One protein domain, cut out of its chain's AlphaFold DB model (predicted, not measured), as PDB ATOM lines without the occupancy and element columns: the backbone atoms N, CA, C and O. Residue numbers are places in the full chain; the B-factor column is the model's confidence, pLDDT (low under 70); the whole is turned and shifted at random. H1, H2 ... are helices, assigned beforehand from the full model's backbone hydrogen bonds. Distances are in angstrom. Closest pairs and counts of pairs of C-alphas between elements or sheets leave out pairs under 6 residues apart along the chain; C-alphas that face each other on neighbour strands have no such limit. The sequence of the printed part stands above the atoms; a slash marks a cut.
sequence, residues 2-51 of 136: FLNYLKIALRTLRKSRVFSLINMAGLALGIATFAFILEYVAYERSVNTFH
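What this domain is: This is residues 2 to 51 of the 136 residues of an uncharacterized protein of Spirosoma fluviale (UniProt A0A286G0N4). One long helix, H2, makes the length of the model, and a shorter helix, H1, meets it end to end at a corner, so that the two form an L. No other part packs on either arm, and residues 48 to 51 run on as a short tail beyond H2. The printed part has 50 residues with two named helices, H1 then H2, and no named strand: all helix. It is extended, with a radius of gyration of the C-alphas of 18.5 A and spans of 56 by 25 by 7 A.

Where its parts are: Find C-alpha 17 at (31.886, 40.488, 4.012); from there H2, residues 17 to 47, runs 44.5 A to C-alpha 47 at (-8.310, 33.007, -13.550). H1, residues 2 to 15, begins at C-alpha 2 at (20.796, 58.694, 11.078) and measures 20.3 A.

How they stand to each other: Look at Leu 13 and Ser 20, whose C-alphas, 6.0 A apart, are the closest of H1 and H2. The helices are close but not clearly touching. Their lines are only just about perpendicular, at 71 degrees. In H1 and H2 every O i to N i+4 pair is within hydrogen-bond range.

The domain as a whole: The C-alphas farthest apart, those of Lys 15 and His 51, stand 56.7 A from each other. The printed part has no cut, and Ser 16 is the tight link from H1 to H2. Look for pLDDT under 70 at residues 47 to 51.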
ATOM      1  N   PHE A   2      21.050  59.868  11.948       88.19
ATOM      2  CA  PHE A   2      20.796  58.694  11.078       88.19
ATOM      3  C   PHE A   2      21.951  58.335  10.118       88.19
ATOM      4  O   PHE A   2      22.349  57.178  10.012       88.19
ATOM      5  N   LEU A   3      22.571  59.345   9.498       89.31
ATOM      6  CA  LEU A   3      23.722  59.168   8.602       89.31
ATOM      7  C   LEU A   3      24.942  58.529   9.291       89.31
ATOM      8  O   LEU A   3      25.681  57.786   8.649       89.31
ATOM      9  N   ASN A   4      25.140  58.764  10.595       91.31
ATOM     10  CA  ASN A   4      26.235  58.136  11.339       91.31
ATOM     11  C   ASN A   4      25.972  56.645  11.563       91.31
ATOM     12  O   ASN A   4      26.873  55.842  11.339       91.31
ATOM     13  N   TYR A   5      24.750  56.265  11.938       91.94
ATOM     14  CA  TYR A   5      24.382  54.856  12.101       91.94
ATOM     15  C   TYR A   5      24.497  54.085  10.783       91.94
ATOM     16  O   TYR A   5      25.084  53.004  10.762       91.94
ATOM     17  N   LEU A   6      24.047  54.677   9.671       90.31
ATOM     18  CA  LEU A   6      24.190  54.081   8.340       90.31
ATOM     19  C   LEU A   6      25.671  53.884   7.964       90.31
ATOM     20  O   LEU A   6      26.063  52.825   7.473       90.31
ATOM     21  N   LYS A   7      26.522  54.878   8.255       88.88
ATOM     22  CA  LYS A   7      27.971  54.823   7.995       88.88
ATOM     23  C   LYS A   7      28.675  53.754   8.835       88.88
ATOM     24  O   LYS A   7      29.571  53.076   8.330       88.88
ATOM     25  N   ILE A   8      28.268  53.580  10.094       89.62
ATOM     26  CA  ILE A   8      28.791  52.542  10.992       89.62
ATOM     27  C   ILE A   8      28.356  51.155  10.504       89.62
ATOM     28  O   ILE A   8      29.205  50.279  10.346       89.62
ATOM     29  N   ALA A   9      27.075  50.972  10.173       87.06
ATOM     30  CA  ALA A   9      26.546  49.711   9.655       87.06
ATOM     31  C   ALA A   9      27.252  49.276   8.359       87.06
ATOM     32  O   ALA A   9      27.727  48.145   8.264       87.06
ATOM     33  N   LEU A  10      27.423  50.191   7.396       87.62
ATOM     34  CA  LEU A  10      28.140  49.932   6.139       87.62
ATOM     35  C   LEU A  10      29.611  49.549   6.361       87.62
ATOM     36  O   LEU A  10      30.148  48.696   5.650       87.62
ATOM     37  N   ARG A  11      30.280  50.151   7.353       88.00
ATOM     38  CA  ARG A  11      31.667  49.808   7.698       88.00
ATOM     39  C   ARG A  11      31.763  48.410   8.307       88.00
ATOM     40  O   ARG A  11      32.677  47.667   7.952       88.00
ATOM     41  N   THR A  12      30.820  48.046   9.170       84.94
ATOM     42  CA  THR A  12      30.738  46.715   9.785       84.94
ATOM     43  C   THR A  12      30.428  45.639   8.742       84.94
ATOM     44  O   THR A  12      31.167  44.661   8.652       84.94
ATOM     45  N   LEU A  13      29.450  45.876   7.861       85.88
ATOM     46  CA  LEU A  13      29.109  44.996   6.731       85.88
ATOM     47  C   LEU A  13      30.309  44.751   5.797       85.88
ATOM     48  O   LEU A  13      30.562  43.624   5.376       85.88
ATOM     49  N   ARG A  14      31.110  45.790   5.505       85.31
ATOM     50  CA  ARG A  14      32.334  45.656   4.689       85.31
ATOM     51  C   ARG A  14      33.499  44.982   5.420       85.31
ATOM     52  O   ARG A  14      34.438  44.568   4.739       85.31
ATOM     53  N   LYS A  15      33.476  44.889   6.753       89.00
ATOM     54  CA  LYS A  15      34.499  44.193   7.553       89.00
ATOM     55  C   LYS A  15      34.211  42.690   7.631       89.00
ATOM     56  O   LYS A  15      35.138  41.900   7.508       89.00
ATOM     57  N   SER A  16      32.942  42.294   7.743       88.00
ATOM     58  CA  SER A  16      32.491  40.893   7.803       88.00
ATOM     59  C   SER A  16      31.844  40.415   6.494       88.00
ATOM     60  O   SER A  16      30.746  39.861   6.507       88.00
ATOM     61  N   ARG A  17      32.506  40.630   5.349       84.81
ATOM     62  CA  ARG A  17      31.886  40.488   4.012       84.81
ATOM     63  C   ARG A  17      31.252  39.124   3.759       84.81
ATOM     64  O   ARG A  17      30.137  39.078   3.267       84.81
ATOM     65  N   VAL A  18      31.932  38.031   4.107       90.75
ATOM     66  CA  VAL A  18      31.439  36.667   3.834       90.75
ATOM     67  C   VAL A  18      30.179  36.363   4.648       90.75
ATOM     68  O   VAL A  18      29.157  35.978   4.089       90.75
ATOM     69  N   PHE A  19      30.219  36.613   5.960       88.94
ATOM     70  CA  PHE A  19      29.079  36.381   6.851       88.94
ATOM     71  C   PHE A  19      27.878  37.266   6.498       88.94
ATOM     72  O   PHE A  19      26.739  36.807   6.466       88.94
ATOM     73  N   SER A  20      28.126  38.540   6.197       90.12
ATOM     74  CA  SER A  20      27.072  39.469   5.794       90.12
ATOM     75  C   SER A  20      26.460  39.096   4.443       90.12
ATOM     76  O   SER A  20      25.249  39.213   4.284       90.12
ATOM     77  N   LEU A  21      27.263  38.606   3.493       92.06
ATOM     78  CA  LEU A  21      26.789  38.215   2.166       92.06
ATOM     79  C   LEU A  21      25.898  36.973   2.226       92.06
ATOM     80  O   LEU A  21      24.840  36.980   1.611       92.06
ATOM     81  N   ILE A  22      26.259  35.958   3.019       95.00
ATOM     82  CA  ILE A  22      25.429  34.754   3.203       95.00
ATOM     83  C   ILE A  22      24.071  35.114   3.822       95.00
ATOM     84  O   ILE A  22      23.033  34.712   3.301       95.00
ATOM     85  N   ASN A  23      24.061  35.916   4.893       92.62
ATOM     86  CA  ASN A  23      22.814  36.317   5.552       92.62
ATOM     87  C   ASN A  23      21.922  37.167   4.641       92.62
ATOM     88  O   ASN A  23      20.713  36.958   4.574       92.62
ATOM     89  N   MET A  24      22.513  38.117   3.915       94.00
ATOM     90  CA  MET A  24      21.769  38.997   3.020       94.00
ATOM     91  C   MET A  24      21.256  38.247   1.782       94.00
ATOM     92  O   MET A  24      20.133  38.494   1.358       94.00
ATOM     93  N   ALA A  25      22.030  37.298   1.245       95.75
ATOM     94  CA  ALA A  25      21.607  36.444   0.137       95.75
ATOM     95  C   ALA A  25      20.472  35.497   0.544       95.75
ATOM     96  O   ALA A  25      19.483  35.400  -0.175       95.75
ATOM     97  N   GLY A  26      20.572  34.849   1.710       95.50
ATOM     98  CA  GLY A  26      19.511  33.981   2.224       95.50
ATOM     99  C   GLY A  26      18.209  34.746   2.472       95.50
ATOM    100  O   GLY A  26      17.142  34.304   2.050       95.50
ATOM    101  N   LEU A  27      18.302  35.934   3.078       96.06
ATOM    102  CA  LEU A  27      17.142  36.797   3.296       96.06
ATOM    103  C   LEU A  27      16.527  37.273   1.971       96.06
ATOM    104  O   LEU A  27      15.313  37.191   1.795       96.06
ATOM    105  N   ALA A  28      17.354  37.736   1.030       97.25
ATOM    106  CA  ALA A  28      16.888  38.193  -0.276       97.25
ATOM    107  C   ALA A  28      16.210  37.063  -1.062       97.25
ATOM    108  O   ALA A  28      15.136  37.272  -1.623       97.25
ATOM    109  N   LEU A  29      16.797  35.862  -1.058       97.75
ATOM    110  CA  LEU A  29      16.243  34.698  -1.744       97.75
ATOM    111  C   LEU A  29      14.926  34.236  -1.109       97.75
ATOM    112  O   LEU A  29      13.986  33.907  -1.831       97.75
ATOM    113  N   GLY A  30      14.825  34.261   0.223       97.62
ATOM    114  CA  GLY A  30      13.585  33.952   0.935       97.62
ATOM    115  C   GLY A  30      12.452  34.915   0.573       97.62
ATOM    116  O   GLY A  30      11.361  34.472   0.219       97.62
ATOM    117  N   ILE A  31      12.727  36.224   0.578       97.75
ATOM    118  CA  ILE A  31      11.743  37.252   0.204       97.75
ATOM    119  C   ILE A  31      11.353  37.124  -1.275       97.75
ATOM    120  O   ILE A  31      10.168  37.180  -1.595       97.75
ATOM    121  N   ALA A  32      12.321  36.909  -2.170       97.75
ATOM    122  CA  ALA A  32      12.061  36.743  -3.600       97.75
ATOM    123  C   ALA A  32      11.184  35.514  -3.888       97.75
ATOM    124  O   ALA A  32      10.209  35.604  -4.628       97.75
ATOM    125  N   THR A  33      11.493  34.379  -3.256       97.81
ATOM    126  CA  THR A  33      10.728  33.135  -3.429       97.81
ATOM    127  C   THR A  33       9.307  33.290  -2.893       97.81
ATOM    128  O   THR A  33       8.349  32.900  -3.555       97.81
ATOM    129  N   PHE A  34       9.154  33.912  -1.721       97.50
ATOM    130  CA  PHE A  34       7.843  34.208  -1.151       97.50
ATOM    131  C   PHE A  34       7.005  35.119  -2.062       97.50
ATOM    132  O   PHE A  34       5.830  34.840  -2.289       97.50
ATOM    133  N   ALA A  35       7.612  36.159  -2.641       97.19
ATOM    134  CA  ALA A  35       6.941  37.041  -3.592       97.19
ATOM    135  C   ALA A  35       6.484  36.292  -4.857       97.19
ATOM    136  O   ALA A  35       5.351  36.479  -5.289       97.19
ATOM    137  N   PHE A  36       7.311  35.398  -5.409       97.12
ATOM    138  CA  PHE A  36       6.915  34.583  -6.563       97.12
ATOM    139  C   PHE A  36       5.756  33.633  -6.259       97.12
ATOM    140  O   PHE A  36       4.868  33.473  -7.093       97.12
ATOM    141  N   ILE A  37       5.723  33.035  -5.066       96.88
ATOM    142  CA  ILE A  37       4.593  32.196  -4.651       96.88
ATOM    143  C   ILE A  37       3.314  33.036  -4.553       96.88
ATOM    144  O   ILE A  37       2.264  32.606  -5.025       96.88
ATOM    145  N   LEU A  38       3.386  34.236  -3.966       95.94
ATOM    146  CA  LEU A  38       2.229  35.129  -3.882       95.94
ATOM    147  C   LEU A  38       1.725  35.552  -5.260       95.94
ATOM    148  O   LEU A  38       0.517  35.538  -5.480       95.94
ATOM    149  N   GLU A  39       2.631  35.875  -6.180       94.94
ATOM    150  CA  GLU A  39       2.283  36.221  -7.558       94.94
ATOM    151  C   GLU A  39       1.584  35.053  -8.260       94.94
ATOM    152  O   GLU A  39       0.535  35.231  -8.873       94.94
ATOM    153  N   TYR A  40       2.098  33.831  -8.098       93.56
ATOM    154  CA  TYR A  40       1.470  32.630  -8.643       93.56
ATOM    155  C   TYR A  40       0.061  32.406  -8.076       93.56
ATOM    156  O   TYR A  40      -0.887  32.158  -8.818       93.56
ATOM    157  N   VAL A  41      -0.111  32.540  -6.760       91.00
ATOM    158  CA  VAL A  41      -1.427  32.395  -6.122       91.00
ATOM    159  C   VAL A  41      -2.388  33.498  -6.573       91.00
ATOM    160  O   VAL A  41      -3.573  33.233  -6.780       91.00
ATOM    161  N   ALA A  42      -1.906  34.732  -6.729       88.12
ATOM    162  CA  ALA A  42      -2.701  35.839  -7.244       88.12
ATOM    163  C   ALA A  42      -3.137  35.579  -8.692       88.12
ATOM    164  O   ALA A  42      -4.310  35.774  -9.020       88.12
ATOM    165  N   TYR A  43      -2.230  35.063  -9.521       85.62
ATOM    166  CA  TYR A  43      -2.516  34.641 -10.886       85.62
ATOM    167  C   TYR A  43      -3.593  33.545 -10.926       85.62
ATOM    168  O   TYR A  43      -4.627  33.738 -11.563       85.62
ATOM    169  N   GLU A  44      -3.435  32.459 -10.168       83.56
ATOM    170  CA  GLU A  44      -4.422  31.370 -10.084       83.56
ATOM    171  C   GLU A  44      -5.804  31.859  -9.612       83.56
ATOM    172  O   GLU A  44      -6.849  31.481 -10.148       83.56
ATOM    173  N   ARG A  45      -5.839  32.772  -8.632       76.44
ATOM    174  CA  ARG A  45      -7.096  33.389  -8.181       76.44
ATOM    175  C   ARG A  45      -7.720  34.292  -9.243       76.44
ATOM    176  O   ARG A  45      -8.948  34.346  -9.338       76.44
ATOM    177  N   SER A  46      -6.909  34.982 -10.042       73.94
ATOM    178  CA  SER A  46      -7.401  35.863 -11.106       73.94
ATOM    179  C   SER A  46      -8.144  35.087 -12.200       73.94
ATOM    180  O   SER A  46      -9.209  35.528 -12.637       73.94
ATOM    181  N   VAL A  47      -7.669  33.886 -12.556       66.19
ATOM    182  CA  VAL A  47      -8.310  33.007 -13.550       66.19
ATOM    183  C   VAL A  47      -9.707  32.588 -13.086       66.19
ATOM    184  O   VAL A  47     -10.680  32.692 -13.834       66.19
ATOM    185  N   ASN A  48      -9.838  32.211 -11.812       60.94
ATOM    186  CA  ASN A  48     -11.118  31.818 -11.222       60.94
ATOM    187  C   ASN A  48     -12.099  32.981 -11.010       60.94
ATOM    188  O   ASN A  48     -13.244  32.731 -10.659       60.94
ATOM    189  N   THR A  49     -11.698  34.236 -11.231       62.28
ATOM    190  CA  THR A  49     -12.561  35.414 -11.007       62.28
ATOM    191  C   THR A  49     -13.120  35.999 -12.312       62.28
ATOM    192  O   THR A  49     -13.899  36.948 -12.290       62.28
ATOM    193  N   PHE A  50     -12.776  35.432 -13.475       60.50
ATOM    194  CA  PHE A  50     -13.164  36.007 -14.770       60.50
ATOM    195  C   PHE A  50     -14.678  35.945 -15.057       60.50
ATOM    196  O   PHE A  50     -15.183  36.730 -15.861       60.50
ATOM    197  N   HIS A  51     -15.434  35.065 -14.387       61.25
ATOM    198  CA  HIS A  51     -16.883  34.978 -14.586       61.25
ATOM    199  C   HIS A  51     -17.628  35.738 -13.472       61.25
ATOM    200  O   HIS A  51     -17.542  35.426 -12.291       61.25
TER     201      HIS A  51